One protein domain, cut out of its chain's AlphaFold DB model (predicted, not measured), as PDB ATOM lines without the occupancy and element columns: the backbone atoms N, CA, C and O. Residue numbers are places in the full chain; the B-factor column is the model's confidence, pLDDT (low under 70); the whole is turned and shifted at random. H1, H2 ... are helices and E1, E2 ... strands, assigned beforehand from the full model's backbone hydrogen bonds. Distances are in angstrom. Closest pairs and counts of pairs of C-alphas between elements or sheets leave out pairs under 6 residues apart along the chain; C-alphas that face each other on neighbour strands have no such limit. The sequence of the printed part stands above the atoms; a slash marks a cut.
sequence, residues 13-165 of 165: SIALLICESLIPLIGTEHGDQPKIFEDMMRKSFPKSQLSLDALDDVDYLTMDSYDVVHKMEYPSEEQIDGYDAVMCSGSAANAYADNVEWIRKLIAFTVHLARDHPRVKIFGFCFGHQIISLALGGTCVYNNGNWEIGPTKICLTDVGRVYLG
ATOM      1  N   SER A  13      95.889 143.690 124.510       92.38
ATOM      2  CA  SER A  13      96.022 143.958 123.076       92.38
ATOM      3  C   SER A  13      97.465 143.782 122.616       92.38
ATOM      4  O   SER A  13      98.382 144.347 123.217       92.38
ATOM      5  N   ILE A  14      97.673 143.011 121.548       94.50
ATOM      6  CA  ILE A  14      99.001 142.672 121.025       94.50
ATOM      7  C   ILE A  14      99.094 143.013 119.536       94.50
ATOM      8  O   ILE A  14      98.261 142.574 118.751       94.50
ATOM      9  N   ALA A  15     100.143 143.720 119.125       96.75
ATOM     10  CA  ALA A  15     100.508 143.811 117.712       96.75
ATOM     11  C   ALA A  15     101.464 142.663 117.353       96.75
ATOM     12  O   ALA A  15     102.525 142.531 117.961       96.75
ATOM     13  N   LEU A  16     101.112 141.831 116.376       95.56
ATOM     14  CA  LEU A  16     101.938 140.737 115.865       95.56
ATOM     15  C   LEU A  16     102.650 141.160 114.577       95.56
ATOM     16  O   LEU A  16     102.018 141.346 113.542       95.56
ATOM     17  N   LEU A  17     103.976 141.237 114.614       96.25
ATOM     18  CA  LEU A  17     104.832 141.455 113.451       96.25
ATOM     19  C   LEU A  17     105.189 140.103 112.815       96.25
ATOM     20  O   LEU A  17     105.950 139.313 113.386       96.25
ATOM     21  N   ILE A  18     104.633 139.831 111.634       93.12
ATOM     22  CA  ILE A  18     104.828 138.586 110.885       93.12
ATOM     23  C   ILE A  18     106.124 138.670 110.069       93.12
ATOM     24  O   ILE A  18     106.198 139.388 109.075       93.12
ATOM     25  N   CYS A  19     107.133 137.903 110.477       92.19
ATOM     26  CA  CYS A  19     108.483 137.884 109.898       92.19
ATOM     27  C   CYS A  19     108.728 136.730 108.908       92.19
ATOM     28  O   CYS A  19     109.870 136.477 108.521       92.19
ATOM     29  N   GLU A  20     107.689 136.003 108.503       82.44
ATOM     30  CA  GLU A  20     107.778 134.903 107.538       82.44
ATOM     31  C   GLU A  20     106.450 134.759 106.789       82.44
ATOM     32  O   GLU A  20     105.401 135.095 107.327       82.44
ATOM     33  N   SER A  21     106.467 134.234 105.565       62.88
ATOM     34  CA  SER A  21     105.246 133.708 104.949       62.88
ATOM     35  C   SER A  21     105.132 132.225 105.242       62.88
ATOM     36  O   SER A  21     106.082 131.486 104.994       62.88
ATOM     37  N   LEU A  22     103.961 131.780 105.703       59.28
ATOM     38  CA  LEU A  22     103.696 130.355 105.868       59.28
ATOM     39  C   LEU A  22     104.046 129.585 104.601       59.28
ATOM     40  O   LEU A  22     103.612 129.921 103.495       59.28
ATOM     41  N   ILE A  23     104.759 128.481 104.793       54.44
ATOM     42  CA  ILE A  23     104.804 127.422 103.798       54.44
ATOM     43  C   ILE A  23     103.343 126.980 103.573       54.44
ATOM     44  O   ILE A  23     102.668 126.649 104.553       54.44
ATOM     45  N   PRO A  24     102.837 126.943 102.324       49.19
ATOM     46  CA  PRO A  24     101.423 126.687 102.026       49.19
ATOM     47  C   PRO A  24     100.832 125.430 102.685       49.19
ATOM     48  O   PRO A  24      99.637 125.385 102.955       49.19
ATOM     49  N   LEU A  25     101.668 124.427 102.982       45.59
ATOM     50  CA  LEU A  25     101.276 123.180 103.644       45.59
ATOM     51  C   LEU A  25     100.777 123.359 105.092       45.59
ATOM     52  O   LEU A  25      99.973 122.562 105.558       45.59
ATOM     53  N   ILE A  26     101.261 124.372 105.819       50.78
ATOM     54  CA  ILE A  26     100.922 124.583 107.240       50.78
ATOM     55  C   ILE A  26      99.606 125.360 107.376       50.78
ATOM     56  O   ILE A  26      98.806 125.077 108.271       50.78
ATOM     57  N   GLY A  27      99.340 126.289 106.449       52.06
ATOM     58  CA  GLY A  27      98.107 127.083 106.438       52.06
ATOM     59  C   GLY A  27      96.838 126.235 106.299       52.06
ATOM     60  O   GLY A  27      95.787 126.607 106.815       52.06
ATOM     61  N   THR A  28      96.933 125.059 105.666       51.31
ATOM     62  CA  THR A  28      95.789 124.157 105.465       51.31
ATOM     63  C   THR A  28      95.404 123.333 106.697       51.31
ATOM     64  O   THR A  28      94.242 122.954 106.806       51.31
ATOM     65  N   GLU A  29      96.331 123.053 107.623       51.41
ATOM     66  CA  GLU A  29      96.050 122.229 108.817       51.41
ATOM     67  C   GLU A  29      95.785 123.052 110.091       51.41
ATOM     68  O   GLU A  29      95.051 122.597 110.971       51.41
ATOM     69  N   HIS A  30      96.347 124.263 110.203       50.09
ATOM     70  CA  HIS A  30      96.309 125.057 111.442       50.09
ATOM     71  C   HIS A  30      95.746 126.484 111.287       50.09
ATOM     72  O   HIS A  30      95.695 127.224 112.271       50.09
ATOM     73  N   GLY A  31      95.278 126.856 110.091       55.78
ATOM     74  CA  GLY A  31      94.837 128.216 109.766       55.78
ATOM     75  C   GLY A  31      96.004 129.169 109.480       55.78
ATOM     76  O   GLY A  31      97.172 128.777 109.509       55.78
ATOM     77  N   ASP A  32      95.692 130.435 109.191       70.12
ATOM     78  CA  ASP A  32      96.711 131.456 108.928       70.12
ATOM     79  C   ASP A  32      97.588 131.706 110.170       70.12
ATOM     80  O   ASP A  32      97.139 131.587 111.310       70.12
ATOM     81  N   GLN A  33      98.849 132.096 109.964       67.38
ATOM     82  CA  GLN A  33      99.864 132.272 111.017       67.38
ATOM     83  C   GLN A  33      99.393 133.113 112.211       67.38
ATOM     84  O   GLN A  33      99.673 132.715 113.345       67.38
ATOM     85  N   PRO A  34      98.643 134.220 112.017       76.75
ATOM     86  CA  PRO A  34      98.078 134.971 113.130       76.75
ATOM     87  C   PRO A  34      97.199 134.114 114.037       76.75
ATOM     88  O   PRO A  34      97.276 134.248 115.254       76.75
ATOM     89  N   LYS A  35      96.422 133.178 113.481       79.12
ATOM     90  CA  LYS A  35      95.512 132.342 114.261       79.12
ATOM     91  C   LYS A  35      96.255 131.388 115.194       79.12
ATOM     92  O   LYS A  35      95.852 131.215 116.340       79.12
ATOM     93  N   ILE A  36      97.384 130.839 114.743       80.88
ATOM     94  CA  ILE A  36      98.250 129.974 115.559       80.88
ATOM     95  C   ILE A  36      98.787 130.742 116.772       80.88
ATOM     96  O   ILE A  36      98.710 130.255 117.902       80.88
ATOM     97  N   PHE A  37      99.313 131.949 116.548       82.62
ATOM     98  CA  PHE A  37      99.803 132.797 117.636       82.62
ATOM     99  C   PHE A  37      98.666 133.225 118.568       82.62
ATOM    100  O   PHE A  37      98.841 133.193 119.785       82.62
ATOM    101  N   GLU A  38      97.492 133.550 118.024       83.44
ATOM    102  CA  GLU A  38      96.317 133.918 118.809       83.44
ATOM    103  C   GLU A  38      95.903 132.767 119.734       83.44
ATOM    104  O   GLU A  38      95.777 132.948 120.943       83.44
ATOM    105  N   ASP A  39      95.751 131.561 119.186       82.31
ATOM    106  CA  ASP A  39      95.328 130.376 119.929       82.31
ATOM    107  C   ASP A  39      96.368 129.965 120.980       82.31
ATOM    108  O   ASP A  39      96.005 129.578 122.096       82.31
ATOM    109  N   MET A  40      97.663 130.070 120.658       82.50
ATOM    110  CA  MET A  40      98.751 129.846 121.612       82.50
ATOM    111  C   MET A  40      98.681 130.839 122.775       82.50
ATOM    112  O   MET A  40      98.756 130.430 123.937       82.50
ATOM    113  N   MET A  41      98.500 132.129 122.486       83.62
ATOM    114  CA  MET A  41      98.392 133.158 123.517       83.62
ATOM    115  C   MET A  41      97.143 132.944 124.373       83.62
ATOM    116  O   MET A  41      97.260 132.891 125.595       83.62
ATOM    117  N   ARG A  42      95.974 132.704 123.763       80.62
ATOM    118  CA  ARG A  42      94.720 132.400 124.480       80.62
ATOM    119  C   ARG A  42      94.861 131.212 125.433       80.62
ATOM    120  O   ARG A  42      94.362 131.269 126.553       80.62
ATOM    121  N   LYS A  43      95.564 130.149 125.028       80.19
ATOM    122  CA  LYS A  43      95.837 128.979 125.889       80.19
ATOM    123  C   LYS A  43      96.826 129.275 127.018       80.19
ATOM    124  O   LYS A  43      96.772 128.605 128.045       80.19
ATOM    125  N   SER A  44      97.719 130.240 126.819       76.88
ATOM    126  CA  SER A  44      98.769 130.596 127.777       76.88
ATOM    127  C   SER A  44      98.295 131.570 128.859       76.88
ATOM    128  O   SER A  44      98.936 131.664 129.904       76.88
ATOM    129  N   PHE A  45      97.177 132.278 128.652       72.06
ATOM    130  CA  PHE A  45      96.626 133.167 129.674       72.06
ATOM    131  C   PHE A  45      96.063 132.365 130.859       72.06
ATOM    132  O   PHE A  45      95.148 131.551 130.684       72.06
ATOM    133  N   PRO A  46      96.567 132.587 132.088       62.31
ATOM    134  CA  PRO A  46      96.039 131.921 133.264       62.31
ATOM    135  C   PRO A  46      94.616 132.419 133.522       62.31
ATOM    136  O   PRO A  46      94.399 133.565 133.910       62.31
ATOM    137  N   LYS A  47      93.632 131.531 133.342       58.62
ATOM    138  CA  LYS A  47      92.206 131.831 133.564       58.62
ATOM    139  C   LYS A  47      91.913 132.387 134.964       58.62
ATOM    140  O   LYS A  47      90.928 133.084 135.139       58.62
ATOM    141  N   SER A  48      92.772 132.102 135.945       55.81
ATOM    142  CA  SER A  48      92.691 132.607 137.321       55.81
ATOM    143  C   SER A  48      93.043 134.090 137.484       55.81
ATOM    144  O   SER A  48      92.747 134.658 138.530       55.81
ATOM    145  N   GLN A  49      93.680 134.717 136.488       55.88
ATOM    146  CA  GLN A  49      93.950 136.163 136.465       55.88
ATOM    147  C   GLN A  49      92.866 136.960 135.729       55.88
ATOM    148  O   GLN A  49      92.897 138.189 135.737       55.88
ATOM    149  N   LEU A  50      91.900 136.272 135.116       56.22
ATOM    150  CA  LEU A  50      90.704 136.874 134.541       56.22
ATOM    151  C   LEU A  50      89.624 136.882 135.631       56.22
ATOM    152  O   LEU A  50      89.369 135.857 136.263       56.22
ATOM    153  N   SER A  51      89.021 138.042 135.905       52.88
ATOM    154  CA  SER A  51      87.928 138.144 136.880       52.88
ATOM    155  C   SER A  51      86.793 137.200 136.480       52.88
ATOM    156  O   SER A  51      86.378 137.211 135.324       52.88
ATOM    157  N   LEU A  52      86.292 136.406 137.431       48.22
ATOM    158  CA  LEU A  52      85.244 135.392 137.229       48.22
ATOM    159  C   LEU A  52      83.972 135.939 136.546       48.22
ATOM    160  O   LEU A  52      83.311 135.188 135.838       48.22
ATOM    161  N   ASP A  53      83.697 137.240 136.671       51.75
ATOM    162  CA  ASP A  53      82.563 137.922 136.026       51.75
ATOM    163  C   ASP A  53      82.757 138.163 134.512       51.75
ATOM    164  O   ASP A  53      81.814 138.518 133.814       51.75
ATOM    165  N   ALA A  54      83.973 137.972 133.985       51.41
ATOM    166  CA  ALA A  54      84.321 138.159 132.571       51.41
ATOM    167  C   ALA A  54      84.276 136.852 131.756       51.41
ATOM    168  O   ALA A  54      84.649 136.841 130.587       51.41
ATOM    169  N   LEU A  55      83.864 135.735 132.367       49.72
ATOM    170  CA  LEU A  55      83.790 134.436 131.686       49.72
ATOM    171  C   LEU A  55      82.564 134.293 130.771       49.72
ATOM    172  O   LEU A  55      82.546 133.374 129.954       49.72
ATOM    173  N   ASP A  56      81.600 135.210 130.874       52.44
ATOM    174  CA  ASP A  56      80.413 135.244 130.014       52.44
ATOM    175  C   ASP A  56      80.571 136.164 128.792       52.44
ATOM    176  O   ASP A  56      79.720 136.112 127.904       52.44
ATOM    177  N   ASP A  57      81.655 136.951 128.690       51.41
ATOM    178  CA  ASP A  57      81.863 137.861 127.560       51.41
ATOM    179  C   ASP A  57      83.202 137.659 126.838       51.41
ATOM    180  O   ASP A  57      84.276 137.439 127.403       51.41
ATOM    181  N   VAL A  58      83.082 137.681 125.521       59.47
ATOM    182  CA  VAL A  58      84.076 137.315 124.524       59.47
ATOM    183  C   VAL A  58      85.116 138.441 124.430       59.47
ATOM    184  O   VAL A  58      84.771 139.612 124.527       59.47
ATOM    185  N   ASP A  59      86.385 138.098 124.175       69.38
ATOM    186  CA  ASP A  59      87.443 139.029 123.724       69.38
ATOM    187  C   ASP A  59      88.382 139.675 124.780       69.38
ATOM    188  O   ASP A  59      88.711 140.859 124.714       69.38
ATOM    189  N   TYR A  60      88.919 138.877 125.717       76.19
ATOM    190  CA  TYR A  60      90.008 139.285 126.636       76.19
ATOM    191  C   TYR A  60      91.395 139.436 125.970       76.19
ATOM    192  O   TYR A  60      92.346 139.883 126.612       76.19
ATOM    193  N   LEU A  61      91.532 139.052 124.699       83.75
ATOM    194  CA  LEU A  61      92.766 139.167 123.920       83.75
ATOM    195  C   LEU A  61      92.419 139.644 122.516       83.75
ATOM    196  O   LEU A  61      91.742 138.915 121.795       83.75
ATOM    197  N   THR A  62      92.951 140.797 122.123       88.75
ATOM    198  CA  THR A  62      92.978 141.246 120.729       88.75
ATOM    199  C   THR A  62      94.378 141.114 120.168       88.75
ATOM    200  O   THR A  62      95.362 141.385 120.862       88.75
ATOM    201  N   MET A  63      94.469 140.699 118.906       89.62
ATOM    202  CA  MET A  63      95.742 140.629 118.212       89.62
ATOM    203  C   MET A  63      95.608 141.138 116.782       89.62
ATOM    204  O   MET A  63      94.879 140.552 115.986       89.62
ATOM    205  N   ASP A  64      96.344 142.201 116.475       93.56
ATOM    206  CA  ASP A  64      96.404 142.793 115.140       93.56
ATOM    207  C   ASP A  64      97.718 142.395 114.481       93.56
ATOM    208  O   ASP A  64      98.784 142.539 115.078       93.56
ATOM    209  N   SER A  65      97.661 141.866 113.263       93.12
ATOM    210  CA  SER A  65      98.840 141.339 112.581       93.12
ATOM    211  C   SER A  65      99.322 142.242 111.452       93.12
ATOM    212  O   SER A  65      98.509 142.731 110.671       93.12
ATOM    213  N   TYR A  66     100.640 142.371 111.329       94.50
ATOM    214  CA  TYR A  66     101.326 143.231 110.373       94.50
ATOM    215  C   TYR A  66     102.375 142.427 109.591       94.50
ATOM    216  O   TYR A  66     103.294 141.854 110.180       94.50
ATOM    217  N   ASP A  67     102.250 142.377 108.267       93.12
ATOM    218  CA  ASP A  67     103.233 141.802 107.343       93.12
ATOM    219  C   ASP A  67     104.450 142.728 107.179       93.12
ATOM    220  O   ASP A  67     104.497 143.638 106.339       93.12
ATOM    221  N   VAL A  68     105.478 142.471 107.986       95.06
ATOM    222  CA  VAL A  68     106.702 143.276 107.962       95.06
ATOM    223  C   VAL A  68     107.645 142.903 106.820       95.06
ATOM    224  O   VAL A  68     108.555 143.679 106.532       95.06
ATOM    225  N   VAL A  69     107.440 141.757 106.162       92.25
ATOM    226  CA  VAL A  69     108.355 141.229 105.140       92.25
ATOM    227  C   VAL A  69     108.004 141.763 103.757       92.25
ATOM    228  O   VAL A  69     108.860 142.354 103.101       92.25
ATOM    229  N   HIS A  70     106.760 141.576 103.307       90.50
ATOM    230  CA  HIS A  70     106.361 141.906 101.932       90.50
ATOM    231  C   HIS A  70     105.745 143.287 101.823       90.50
ATOM    232  O   HIS A  70     106.030 144.026 100.883       90.50
ATOM    233  N   LYS A  71     104.896 143.644 102.789       92.19
ATOM    234  CA  LYS A  71     104.242 144.958 102.818       92.19
ATOM    235  C   LYS A  71     105.049 145.991 103.587       92.19
ATOM    236  O   LYS A  71     104.821 147.187 103.417       92.19
ATOM    237  N   MET A  72     105.980 145.537 104.430       93.62
ATOM    238  CA  MET A  72     106.684 146.384 105.391       93.62
ATOM    239  C   MET A  72     105.704 147.261 106.183       93.62
ATOM    240  O   MET A  72     105.976 148.448 106.406       93.62
ATOM    241  N   GLU A  73     104.565 146.682 106.563       95.62
ATOM    242  CA  GLU A  73     103.516 147.349 107.329       95.62
ATOM    243  C   GLU A  73     103.791 147.212 108.828       95.62
ATOM    244  O   GLU A  73     104.325 146.207 109.286       95.62
ATOM    245  N   TYR A  74     103.472 148.260 109.579       97.56
ATOM    246  CA  TYR A  74     103.704 148.370 111.018       97.56
ATOM    247  C   TYR A  74     102.542 149.169 111.627       97.56
ATOM    248  O   TYR A  74     101.890 149.919 110.888       97.56
ATOM    249  N   PRO A  75     102.282 149.051 112.942       97.31
ATOM    250  CA  PRO A  75     101.394 149.976 113.638       97.31
ATOM    251  C   PRO A  75     101.800 151.432 113.384       97.31
ATOM    252  O   PRO A  75     102.993 151.743 113.380       97.31
ATOM    253  N   SER A  76     100.827 152.325 113.191       96.44
ATOM    254  CA  SER A  76     101.099 153.767 113.174       96.44
ATOM    255  C   SER A  76     101.479 154.260 114.572       96.44
ATOM    256  O   SER A  76     101.152 153.616 115.570       96.44
ATOM    257  N   GLU A  77     102.124 155.423 114.666       93.81
ATOM    258  CA  GLU A  77     102.524 156.001 115.960       93.81
ATOM    259  C   GLU A  77     101.341 156.173 116.920       93.81
ATOM    260  O   GLU A  77     101.443 155.897 118.114       93.81
ATOM    261  N   GLU A  78     100.177 156.549 116.391       93.12
ATOM    262  CA  GLU A  78      98.950 156.701 117.171       93.12
ATOM    263  C   GLU A  78      98.397 155.358 117.673       93.12
ATOM    264  O   GLU A  78      97.679 155.322 118.674       93.12
ATOM    265  N   GLN A  79      98.716 154.253 116.991       95.69
ATOM    266  CA  GLN A  79      98.281 152.906 117.362       95.69
ATOM    267  C   GLN A  79      99.200 152.258 118.404       95.69
ATOM    268  O   GLN A  79      98.705 151.509 119.245       95.69
ATOM    269  N   ILE A  80     100.513 152.533 118.371       96.44
ATOM    270  CA  ILE A  80     101.521 151.846 119.201       96.44
ATOM    271  C   ILE A  80     101.154 151.879 120.688       96.44
ATOM    272  O   ILE A  80     101.123 150.835 121.340       96.44
ATOM    273  N   ASP A  81     100.814 153.055 121.217       94.19
ATOM    274  CA  ASP A  81     100.491 153.238 122.638       94.19
ATOM    275  C   ASP A  81      99.160 152.597 123.073       94.19
ATOM    276  O   ASP A  81      98.866 152.544 124.276       94.19
ATOM    277  N   GLY A  82      98.356 152.128 122.113       94.06
ATOM    278  CA  GLY A  82      97.141 151.351 122.342       94.06
ATOM    279  C   GLY A  82      97.401 149.866 122.617       94.06
ATOM    280  O   GLY A  82      96.546 149.203 123.221       94.06
ATOM    281  N   TYR A  83      98.568 149.348 122.226       95.94
ATOM    282  CA  TYR A  83      98.971 147.967 122.478       95.94
ATOM    283  C   TYR A  83      99.624 147.806 123.853       95.94
ATOM    284  O   TYR A  83     100.396 148.645 124.310       95.94
ATOM    285  N   ASP A  84      99.349 146.682 124.514       94.25
ATOM    286  CA  ASP A  84     100.078 146.281 125.721       94.25
ATOM    287  C   ASP A  84     101.434 145.669 125.358       94.25
ATOM    288  O   ASP A  84     102.405 145.779 126.116       94.25
ATOM    289  N   ALA A  85     101.509 145.022 124.191       95.62
ATOM    290  CA  ALA A  85     102.733 144.426 123.696       95.62
ATOM    291  C   ALA A  85     102.841 144.416 122.167       95.62
ATOM    292  O   ALA A  85     101.845 144.337 121.451       95.62
ATOM    293  N   VAL A  86     104.080 144.403 121.684       97.62
ATOM    294  CA  VAL A  86     104.443 144.058 120.311       97.62
ATOM    295  C   VAL A  86     105.184 142.723 120.327       97.62
ATOM    296  O   VAL A  86     106.167 142.537 121.051       97.62
ATOM    297  N   MET A  87     104.692 141.787 119.526       95.69
ATOM    298  CA  MET A  87     105.223 140.444 119.360       95.69
ATOM    299  C   MET A  87     105.896 140.318 117.994       95.69
ATOM    300  O   MET A  87     105.275 140.581 116.972       95.69
ATOM    301  N   CYS A  88     107.139 139.844 117.958       95.69
ATOM    302  CA  CYS A  88     107.847 139.525 116.718       95.69
ATOM    303  C   CYS A  88     107.866 138.007 116.481       95.69
ATOM    304  O   CYS A  88     108.361 137.254 117.327       95.69
ATOM    305  N   SER A  89     107.347 137.533 115.344       93.19
ATOM    306  CA  SER A  89     107.348 136.097 115.039       93.19
ATOM    307  C   SER A  89     108.757 135.551 114.754       93.19
ATOM    308  O   SER A  89     109.732 136.295 114.619       93.19
ATOM    309  N   GLY A  90     108.851 134.225 114.622       89.38
ATOM    310  CA  GLY A  90     110.014 133.571 114.022       89.38
ATOM    311  C   GLY A  90     110.139 133.857 112.522       89.38
ATOM    312  O   GLY A  90     109.200 134.365 111.906       89.38
ATOM    313  N   SER A  91     111.312 133.533 111.977       90.12
ATOM    314  CA  SER A  91     111.649 133.587 110.556       90.12
ATOM    315  C   SER A  91     112.787 132.611 110.257       90.12
ATOM    316  O   SER A  91     113.679 132.440 111.091       90.12
ATOM    317  N   ALA A  92     112.805 132.040 109.054       86.50
ATOM    318  CA  ALA A  92     113.970 131.357 108.487       86.50
ATOM    319  C   ALA A  92     115.086 132.321 108.015       86.50
ATOM    320  O   ALA A  92     116.155 131.872 107.597       86.50
ATOM    321  N   ALA A  93     114.849 133.638 108.040       87.75
ATOM    322  CA  ALA A  93     115.841 134.641 107.667       87.75
ATOM    323  C   ALA A  93     116.967 134.785 108.710       87.75
ATOM    324  O   ALA A  93     116.808 134.481 109.890       87.75
ATOM    325  N   ASN A  94     118.105 135.333 108.279       87.62
ATOM    326  CA  ASN A  94     119.212 135.679 109.170       87.62
ATOM    327  C   ASN A  94     119.021 137.105 109.709       87.62
ATOM    328  O   ASN A  94     119.125 138.061 108.942       87.62
ATOM    329  N   ALA A  95     118.799 137.276 111.018       88.06
ATOM    330  CA  ALA A  95     118.546 138.595 111.624       88.06
ATOM    331  C   ALA A  95     119.709 139.593 111.477       88.06
ATOM    332  O   ALA A  95     119.503 140.800 111.513       88.06
ATOM    333  N   TYR A  96     120.932 139.093 111.292       84.19
ATOM    334  CA  TYR A  96     122.146 139.893 111.109       84.19
ATOM    335  C   TYR A  96     122.464 140.199 109.633       84.19
ATOM    336  O   TYR A  96     123.562 140.665 109.332       84.19
ATOM    337  N   ALA A  97     121.545 139.927 108.701       84.44
ATOM    338  CA  ALA A  97     121.716 140.292 107.297       84.44
ATOM    339  C   ALA A  97     121.516 141.809 107.111       84.44
ATOM    340  O   ALA A  97     120.401 142.308 106.951       84.44
ATOM    341  N   ASP A  98     122.622 142.550 107.147       75.62
ATOM    342  CA  ASP A  98     122.678 144.015 107.121       75.62
ATOM    343  C   ASP A  98     122.222 144.652 105.797       75.62
ATOM    344  O   ASP A  98     121.914 145.849 105.763       75.62
ATOM    345  N   ASN A  99     122.152 143.859 104.729       85.56
ATOM    346  CA  ASN A  99     121.755 144.251 103.380       85.56
ATOM    347  C   ASN A  99     120.278 143.966 103.050       85.56
ATOM    348  O   ASN A  99     119.865 144.169 101.910       85.56
ATOM    349  N   VAL A 100     119.475 143.511 104.019       91.94
ATOM    350  CA  VAL A 100     118.050 143.208 103.819       91.94
ATOM    351  C   VAL A 100     117.185 144.324 104.405       91.94
ATOM    352  O   VAL A 100     117.129 144.523 105.617       91.94
ATOM    353  N   GLU A 101     116.497 145.065 103.536       94.81
ATOM    354  CA  GLU A 101     115.780 146.297 103.892       94.81
ATOM    355  C   GLU A 101     114.732 146.102 104.996       94.81
ATOM    356  O   GLU A 101     114.744 146.834 105.988       94.81
ATOM    357  N   TRP A 102     113.867 145.092 104.871       95.06
ATOM    358  CA  TRP A 102     112.808 144.853 105.853       95.06
ATOM    359  C   TRP A 102     113.370 144.495 107.238       95.06
ATOM    360  O   TRP A 102     112.810 144.921 108.245       95.06
ATOM    361  N   ILE A 103     114.512 143.797 107.302       95.38
ATOM    362  CA  ILE A 103     115.200 143.465 108.560       95.38
ATOM    363  C   ILE A 103     115.740 144.736 109.210       95.38
ATOM    364  O   ILE A 103     115.523 144.964 110.399       95.38
ATOM    365  N   ARG A 104     116.393 145.612 108.433       95.56
ATOM    366  CA  ARG A 104     116.870 146.910 108.939       95.56
ATOM    367  C   ARG A 104     115.718 147.758 109.470       95.56
ATOM    368  O   ARG A 104     115.848 148.356 110.537       95.56
ATOM    369  N   LYS A 105     114.600 147.802 108.739       96.88
ATOM    370  CA  LYS A 105     113.394 148.528 109.150       96.88
ATOM    371  C   LYS A 105     112.814 147.949 110.440       96.88
ATOM    372  O   LYS A 105     112.504 148.713 111.347       96.88
ATOM    373  N   LEU A 106     112.747 146.626 110.557       97.31
ATOM    374  CA  LEU A 106     112.260 145.935 111.748       97.31
ATOM    375  C   LEU A 106     113.146 146.198 112.979       97.31
ATOM    376  O   LEU A 106     112.627 146.479 114.061       97.31
ATOM    377  N   ILE A 107     114.475 146.171 112.823       97.12
ATOM    378  CA  ILE A 107     115.418 146.549 113.890       97.12
ATOM    379  C   ILE A 107     115.197 148.011 114.293       97.12
ATOM    380  O   ILE A 107     115.048 148.294 115.479       97.12
ATOM    381  N   ALA A 108     115.120 148.934 113.330       97.38
ATOM    382  CA  ALA A 108     114.903 150.354 113.610       97.38
ATOM    383  C   ALA A 108     113.567 150.614 114.326       97.38
ATOM    384  O   ALA A 108     113.528 151.376 115.290       97.38
ATOM    385  N   PHE A 109     112.493 149.939 113.912       98.31
ATOM    386  CA  PHE A 109     111.197 149.996 114.586       98.31
ATOM    387  C   PHE A 109     111.276 149.446 116.017       98.31
ATOM    388  O   PHE A 109     110.739 150.036 116.946       98.31
ATOM    389  N   THR A 110     112.014 148.356 116.231       98.06
ATOM    390  CA  THR A 110     112.207 147.776 117.570       98.06
ATOM    391  C   THR A 110     113.004 148.711 118.489       98.06
ATOM    392  O   THR A 110     112.667 148.847 119.666       98.06
ATOM    393  N   VAL A 111     114.018 149.408 117.957       98.19
ATOM    394  CA  VAL A 111     114.744 150.475 118.675       98.19
ATOM    395  C   VAL A 111     113.789 151.604 119.063       98.19
ATOM    396  O   VAL A 111     113.815 152.055 120.208       98.19
ATOM    397  N   HIS A 112     112.947 152.045 118.123       98.00
ATOM    398  CA  HIS A 112     111.940 153.087 118.340       98.00
ATOM    399  C   HIS A 112     110.976 152.712 119.469       98.00
ATOM    400  O   HIS A 112     110.865 153.451 120.444       98.00
ATOM    401  N   LEU A 113     110.383 151.514 119.423       97.88
ATOM    402  CA  LEU A 113     109.505 151.014 120.486       97.88
ATOM    403  C   LEU A 113     110.185 151.018 121.859       97.88
ATOM    404  O   LEU A 113     109.616 151.498 122.838       97.88
ATOM    405  N   ALA A 114     111.409 150.492 121.936       96.88
ATOM    406  CA  ALA A 114     112.129 150.369 123.199       96.88
ATOM    407  C   ALA A 114     112.502 151.730 123.805       96.88
ATOM    408  O   ALA A 114     112.531 151.871 125.029       96.88
ATOM    409  N   ARG A 115     112.808 152.715 122.955       97.25
ATOM    410  CA  ARG A 115     113.220 154.057 123.374       97.25
ATOM    411  C   ARG A 115     112.026 154.943 123.719       97.25
ATOM    412  O   ARG A 115     112.037 155.585 124.767       97.25
ATOM    413  N   ASP A 116     111.027 154.971 122.844       97.62
ATOM    414  CA  ASP A 116     109.996 156.010 122.837       97.62
ATOM    415  C   ASP A 116     108.656 155.518 123.410       97.62
ATOM    416  O   ASP A 116     107.874 156.324 123.914       97.62
ATOM    417  N   HIS A 117     108.430 154.198 123.470       96.81
ATOM    418  CA  HIS A 117     107.199 153.584 123.991       96.81
ATOM    419  C   HIS A 117     107.456 152.583 125.137       96.81
ATOM    420  O   HIS A 117     106.999 151.438 125.087       96.81
ATOM    421  N   PRO A 118     108.114 152.982 126.245       94.25
ATOM    422  CA  PRO A 118     108.573 152.066 127.304       94.25
ATOM    423  C   PRO A 118     107.449 151.336 128.066       94.25
ATOM    424  O   PRO A 118     107.705 150.405 128.842       94.25
ATOM    425  N   ARG A 119     106.190 151.759 127.888       94.75
ATOM    426  CA  ARG A 119     105.019 151.059 128.435       94.75
ATOM    427  C   ARG A 119     104.703 149.782 127.654       94.75
ATOM    428  O   ARG A 119     104.281 148.808 128.276       94.75
ATOM    429  N   VAL A 120     104.943 149.785 126.344       96.25
ATOM    430  CA  VAL A 120     104.641 148.675 125.439       96.25
ATOM    431  C   VAL A 120     105.703 147.593 125.605       96.25
ATOM    432  O   VAL A 120     106.903 147.845 125.495       96.25
ATOM    433  N   LYS A 121     105.283 146.370 125.928       96.00
ATOM    434  CA  LYS A 121     106.215 145.247 126.102       96.00
ATOM    435  C   LYS A 121     106.633 144.690 124.750       96.00
ATOM    436  O   LYS A 121     105.811 144.559 123.857       96.00
ATOM    437  N   ILE A 122     107.899 144.317 124.610       96.81
ATOM    438  CA  ILE A 122     108.422 143.735 123.372       96.81
ATOM    439  C   ILE A 122     108.855 142.309 123.673       96.81
ATOM    440  O   ILE A 122     109.619 142.075 124.611       96.81
ATOM    441  N   PHE A 123     108.380 141.350 122.889       93.56
ATOM    442  CA  PHE A 123     108.852 139.973 122.967       93.56
ATOM    443  C   PHE A 123     108.883 139.334 121.583       93.56
ATOM    444  O   PHE A 123     108.214 139.781 120.655       93.56
ATOM    445  N   GLY A 124     109.703 138.299 121.422       93.38
ATOM    446  CA  GLY A 124     109.928 137.697 120.115       93.38
ATOM    447  C   GLY A 124     110.258 136.218 120.190       93.38
ATOM    448  O   GLY A 124     110.800 135.739 121.188       93.38
ATOM    449  N   PHE A 125     109.936 135.510 119.112       91.06
ATOM    450  CA  PHE A 125     110.171 134.078 118.953       91.06
ATOM    451  C   PHE A 125     111.342 133.835 118.008       91.06
ATOM    452  O   PHE A 125     111.328 134.335 116.888       91.06
ATOM    453  N   CYS A 126     112.329 133.034 118.420       91.25
ATOM    454  CA  CYS A 126     113.481 132.665 117.586       91.25
ATOM    455  C   CYS A 126     114.143 133.905 116.937       91.25
ATOM    456  O   CYS A 126     114.690 134.740 117.659       91.25
ATOM    457  N   PHE A 127     114.030 134.073 115.615       93.31
ATOM    458  CA  PHE A 127     114.422 135.277 114.870       93.31
ATOM    459  C   PHE A 127     113.962 136.583 115.535       93.31
ATOM    460  O   PHE A 127     114.762 137.499 115.698       93.31
ATOM    461  N   GLY A 128     112.713 136.671 115.998       95.50
ATOM    462  CA  GLY A 128     112.218 137.876 116.663       95.50
ATOM    463  C   GLY A 128     112.991 138.218 117.939       95.50
ATOM    464  O   GLY A 128     113.202 139.387 118.246       95.50
ATOM    465  N   HIS A 129     113.495 137.214 118.663       94.62
ATOM    466  CA  HIS A 129     114.365 137.453 119.815       94.62
ATOM    467  C   HIS A 129     115.751 137.963 119.393       94.62
ATOM    468  O   HIS A 129     116.331 138.815 120.064       94.62
ATOM    469  N   GLN A 130     116.268 137.487 118.255       95.38
ATOM    470  CA  GLN A 130     117.517 137.989 117.678       95.38
ATOM    471  C   GLN A 130     117.389 139.465 117.278       95.38
ATOM    472  O   GLN A 130     118.266 140.262 117.597       95.38
ATOM    473  N   ILE A 131     116.268 139.850 116.657       96.88
ATOM    474  CA  ILE A 131     115.952 141.248 116.331       96.88
ATOM    475  C   ILE A 131     115.960 142.127 117.584       96.88
ATOM    476  O   ILE A 131     116.604 143.173 117.587       96.88
ATOM    477  N   ILE A 132     115.292 141.692 118.658       96.94
ATOM    478  CA  ILE A 132     115.258 142.435 119.927       96.94
ATOM    479  C   ILE A 132     116.665 142.574 120.513       96.94
ATOM    480  O   ILE A 132     117.043 143.665 120.931       96.94
ATOM    481  N   SER A 133     117.459 141.500 120.503       96.00
ATOM    482  CA  SER A 133     118.855 141.538 120.951       96.00
ATOM    483  C   SER A 133     119.657 142.589 120.178       96.00
ATOM    484  O   SER A 133     120.250 143.470 120.793       96.00
ATOM    485  N   LEU A 134     119.608 142.560 118.842       95.62
ATOM    486  CA  LEU A 134     120.312 143.520 117.983       95.62
ATOM    487  C   LEU A 134     119.841 144.963 118.217       95.62
ATOM    488  O   LEU A 134     120.665 145.867 118.339       95.62
ATOM    489  N   ALA A 135     118.529 145.183 118.321       96.38
ATOM    490  CA  ALA A 135     117.951 146.501 118.576       96.38
ATOM    491  C   ALA A 135     118.405 147.090 119.923       96.38
ATOM    492  O   ALA A 135     118.652 148.288 120.031       96.38
ATOM    493  N   LEU A 136     118.567 146.252 120.948       96.06
ATOM    494  CA  LEU A 136     118.994 146.675 122.283       96.06
ATOM    495  C   LEU A 136     120.526 146.689 122.463       96.06
ATOM    496  O   LEU A 136     121.013 146.775 123.589       96.06
ATOM    497  N   GLY A 137     121.290 146.627 121.366       94.75
ATOM    498  CA  GLY A 137     122.757 146.710 121.373       94.75
ATOM    499  C   GLY A 137     123.475 145.390 121.671       94.75
ATOM    500  O   GLY A 137     124.687 145.384 121.887       94.75
ATOM    501  N   GLY A 138     122.746 144.277 121.695       94.81
ATOM    502  CA  GLY A 138     123.301 142.932 121.739       94.81
ATOM    503  C   GLY A 138     123.867 142.482 120.392       94.81
ATOM    504  O   GLY A 138     123.867 143.203 119.394       94.81
ATOM    505  N   THR A 139     124.355 141.244 120.362       90.44
ATOM    506  CA  THR A 139     124.961 140.638 119.172       90.44
ATOM    507  C   THR A 139     124.241 139.354 118.793       90.44
ATOM    508  O   THR A 139     123.968 138.515 119.652       90.44
ATOM    509  N   CYS A 140     124.027 139.153 117.497       89.81
ATOM    510  CA  CYS A 140     123.641 137.869 116.928       89.81
ATOM    511  C   CYS A 140     124.658 137.486 115.863       89.81
ATOM    512  O   CYS A 140     124.982 138.290 114.992       89.81
ATOM    513  N   VAL A 141     125.181 136.268 115.961       85.94
ATOM    514  CA  VAL A 141     126.252 135.773 115.097       85.94
ATOM    515  C   VAL A 141     125.864 134.433 114.501       85.94
ATOM    516  O   VAL A 141     125.060 133.689 115.065       85.94
ATOM    517  N   TYR A 142     126.460 134.120 113.358       85.44
ATOM    518  CA  TYR A 142     126.330 132.806 112.753       85.44
ATOM    519  C   TYR A 142     126.977 131.738 113.641       85.44
ATOM    520  O   TYR A 142     128.128 131.881 114.047       85.44
ATOM    521  N   ASN A 143     126.272 130.633 113.887       86.44
ATOM    522  CA  ASN A 143     126.767 129.525 114.711       86.44
ATOM    523  C   ASN A 143     127.708 128.569 113.942       86.44
ATOM    524  O   ASN A 143     127.678 127.358 114.145       86.44
ATOM    525  N   ASN A 144     128.497 129.087 112.993       85.94
ATOM    526  CA  ASN A 144     129.434 128.319 112.158       85.94
ATOM    527  C   ASN A 144     128.832 127.065 111.485       85.94
ATOM    528  O   ASN A 144     129.524 126.073 111.279       85.94
ATOM    529  N   GLY A 145     127.541 127.097 111.145       79.69
ATOM    530  CA  GLY A 145     126.841 125.993 110.477       79.69
ATOM    531  C   GLY A 145     126.313 124.904 111.403       79.69
ATOM    532  O   GLY A 145     125.723 123.939 110.919       79.69
ATOM    533  N   ASN A 146     126.459 125.065 112.718       81.69
ATOM    534  CA  ASN A 146     125.879 124.149 113.689       81.69
ATOM    535  C   ASN A 146     124.381 124.426 113.835       81.69
ATOM    536  O   ASN A 146     123.969 125.454 114.381       81.69
ATOM    537  N   TRP A 147     123.572 123.494 113.338       79.94
ATOM    538  CA  TRP A 147     122.132 123.486 113.558       79.94
ATOM    539  C   TRP A 147     121.817 122.889 114.925       79.94
ATOM    540  O   TRP A 147     122.221 121.768 115.232       79.94
ATOM    541  N   GLU A 148     121.055 123.623 115.729       81.94
ATOM    542  CA  GLU A 148     120.501 123.120 116.982       81.94
ATOM    543  C   GLU A 148     119.076 122.634 116.722       81.94
ATOM    544  O   GLU A 148     118.175 123.426 116.443       81.94
ATOM    545  N   ILE A 149     118.877 121.314 116.757       84.75
ATOM    546  CA  ILE A 149     117.578 120.683 116.508       84.75
ATOM    547  C   ILE A 149     117.322 119.657 117.606       84.75
ATOM    548  O   ILE A 149     118.088 118.712 117.785       84.75
ATOM    549  N   GLY A 150     116.207 119.828 118.309       85.75
ATOM    550  CA  GLY A 150     115.761 118.928 119.365       85.75
ATOM    551  C   GLY A 150     115.552 119.643 120.700       85.75
ATOM    552  O   GLY A 150     115.916 120.809 120.859       85.75
ATOM    553  N   PRO A 151     114.923 118.965 121.670       88.44
ATOM    554  CA  PRO A 151     114.732 119.519 123.000       88.44
ATOM    555  C   PRO A 151     116.076 119.624 123.731       88.44
ATOM    556  O   PRO A 151     116.786 118.633 123.898       88.44
ATOM    557  N   THR A 152     116.380 120.817 124.236       87.69
ATOM    558  CA  THR A 152     117.580 121.077 125.038       87.69
ATOM    559  C   THR A 152     117.188 121.339 126.483       87.69
ATOM    560  O   THR A 152     116.329 122.173 126.773       87.69
ATOM    561  N   LYS A 153     117.835 120.638 127.420       88.50
ATOM    562  CA  LYS A 153     117.650 120.904 128.848       88.50
ATOM    563  C   LYS A 153     118.323 122.226 129.202       88.50
ATOM    564  O   LYS A 153     119.540 122.347 129.090       88.50
ATOM    565  N   ILE A 154     117.539 123.182 129.686       88.75
ATOM    566  CA  ILE A 154     118.050 124.445 130.218       88.75
ATOM    567  C   ILE A 154     118.118 124.392 131.746       88.75
ATOM    568  O   ILE A 154     117.238 123.833 132.405       88.75
ATOM    569  N   CYS A 155     119.170 124.973 132.318       92.19
ATOM    570  CA  CYS A 155     119.282 125.192 133.756       92.19
ATOM    571  C   CYS A 155     118.875 126.633 134.058       92.19
ATOM    572  O   CYS A 155     119.494 127.569 133.555       92.19
ATOM    573  N   LEU A 156     117.840 126.815 134.880       91.19
ATOM    574  CA  LEU A 156     117.401 128.153 135.264       91.19
ATOM    575  C   LEU A 156     118.470 128.837 136.124       91.19
ATOM    576  O   LEU A 156     119.000 128.255 137.077       91.19
ATOM    577  N   THR A 157     118.747 130.097 135.802       93.06
ATOM    578  CA  THR A 157     119.466 131.014 136.692       93.06
ATOM    579  C   THR A 157     118.597 131.356 137.908       93.06
ATOM    580  O   THR A 157     117.410 131.024 137.937       93.06
ATOM    581  N   ASP A 158     119.153 132.051 138.906       93.94
ATOM    582  CA  ASP A 158     118.361 132.548 140.043       93.94
ATOM    583  C   ASP A 158     117.181 133.405 139.578       93.94
ATOM    584  O   ASP A 158     116.056 133.210 140.025       93.94
ATOM    585  N   VAL A 159     117.419 134.294 138.611       91.19
ATOM    586  CA  VAL A 159     116.373 135.129 138.008       91.19
ATOM    587  C   VAL A 159     115.368 134.272 137.242       91.19
ATOM    588  O   VAL A 159     114.166 134.447 137.407       91.19
ATOM    589  N   GLY A 160     115.836 133.310 136.440       86.12
ATOM    590  CA  GLY A 160     114.955 132.406 135.698       86.12
ATOM    591  C   GLY A 160     114.016 131.618 136.614       86.12
ATOM    592  O   GLY A 160     112.847 131.457 136.282       86.12
ATOM    593  N   ARG A 161     114.491 131.199 137.796       90.44
ATOM    594  CA  ARG A 161     113.661 130.528 138.808       90.44
ATOM    595  C   ARG A 161     112.538 131.409 139.348       90.44
ATOM    596  O   ARG A 161     111.490 130.875 139.660       90.44
ATOM    597  N   VAL A 162     112.729 132.726 139.440       89.62
ATOM    598  CA  VAL A 162     111.674 133.645 139.909       89.62
ATOM    599  C   VAL A 162     110.512 133.729 138.916       89.62
ATOM    600  O   VAL A 162     109.372 133.911 139.330       89.62
ATOM    601  N   TYR A 163     110.793 133.624 137.614       80.44
ATOM    602  CA  TYR A 163     109.787 133.813 136.565       80.44
ATOM    603  C   TYR A 163     109.203 132.511 136.004       80.44
ATOM    604  O   TYR A 163     108.084 132.530 135.501       80.44
ATOM    605  N   LEU A 164     109.960 131.409 136.035       79.56
ATOM    606  CA  LEU A 164     109.623 130.153 135.348       79.56
ATOM    607  C   LEU A 164     109.580 128.920 136.268       79.56
ATOM    608  O   LEU A 164     109.278 127.832 135.777       79.56
ATOM    609  N   GLY A 165     109.949 129.058 137.547       69.38
ATOM    610  CA  GLY A 165     109.932 127.985 138.550       69.38
ATOM    611  C   GLY A 165     108.758 128.123 139.504       69.38
ATOM    612  O   GLY A 165     108.218 127.066 139.890       69.38
TER     613      GLY A 165
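What this domain is: This is residues 13 to 165 of the 165 residues of an uncharacterized protein of Gymnopus androsaceus JB14 (UniProt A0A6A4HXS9). A small, twisted parallel sheet, E2 E1 E3 E4 in order, makes the core, with H2 covering one face and H4 and H5 packed on the other. Beyond this three-layered body a long tail swings out after H5 and ends in the small helix H6; residues 143 to 155 and 157 to 163 stick out, while H1 lies beyond H2, off the sheet. The printed part has 153 residues with six named helices and four named strands, in the order E1 H1 H2 E2 H3 E3 H4 E4 H5 H6. The class is mixed, helices and strands, with under half of the residues, 76 of 153, in named elements. The whole is compact, with a radius of gyration of the C-alphas of 17.0 A and spans of 52 by 40 by 38 A.

How they stand to each other: E1, residues 13 to 18, is an inner strand of the sheet. H1, residues 24 to 30, is not on the sheet. H2, residues 33 to 44, is close to H1 but not clearly touching; their closest C-alphas, of His 30 and Ile 36, are 6.7 A apart. H2 is on the sheet at a height of 9.0 A, over E1 and over edge strand E2, residues 61 to 67; its closest C-alphas to E2 are those of Pro 34 and Ser 65, 6.4 A. It runs slantwise to the strands, at 35 degrees to E1 on the local plane. E2 and E1 are parallel at 25 degrees, with N 16 and O 64 within hydrogen-bond range at 2.8 A. E1, H1, H2 and E2 form a strand-helix-strand unit, two parallel neighbour strands joined through helices, with a right-handed crossover. H3, residues 77 to 80, is only just not on the sheet, with 4 pairs of C-alphas within 10 A. E2, H3 and E3, residues 85 to 88, form a split unit, with E1 between its strands, also right-handed. E3 is parallel to E1 at 16 degrees, with N 17 and O 87 at 2.8 A. H4, residues 101 to 116, lies between E3 and E4, residues 121 to 124, in a third right-handed unit. E4 is parallel to E3 at 17 degrees, with N 86 and O 121 at 2.8 A. H4 is on the opposite face to H2, over E4 and only just over E3, with 3 of its C-alphas falling there; it runs along the strands, at 21 degrees to E4 on the local plane. H5, residues 127 to 135, is on the same face as H4, over E4, and stands up from the sheet at 46 degrees. H4 touches H5 with residues 106 to 111 alone, at a steep tilt of 61 degrees, the same way; the C-alphas of Val 111 and Ala 135 are closest, at 5.1 A. H6, residues 158 to 164, is apart from H5. Every O i to N i+4 pair is within hydrogen-bond range in H2, H4, H5 and H6; H1 has 1 of 3, and 1 of 4 O i to N i+3 pairs, and H3 is too short for an i+4 pair.

Where its parts are: E1 begins at C-alpha 13, (96.022, 143.958, 123.076), and is 16.0 A long. H1 measures 10.8 A, H2 16.9 A, E2 19.8 A and H3 5.4 A. E3 measures 9.9 A. H4, the longest helix, begins at C-alpha 101, (115.780, 146.297, 103.892), and measures 22.1 A. E4 measures 10.3 A, H5 12.3 A and H6 10.2 A, ending at C-alpha 164, (109.623, 130.153, 135.348).

The domain as a whole: The two C-alphas farthest apart, of Asp 53 and Asn 144, are 53.5 A apart. The printed part has no cut and ends at residue 165, the chain's last. The links H2 to E2, E3 to H4 and H5 to H6 are long, with 16, 12 and 22 residues. Mean pLDDT of the printed part is 84.4; residues 21 to 31, 33, 46 to 59 and 165 are under 70.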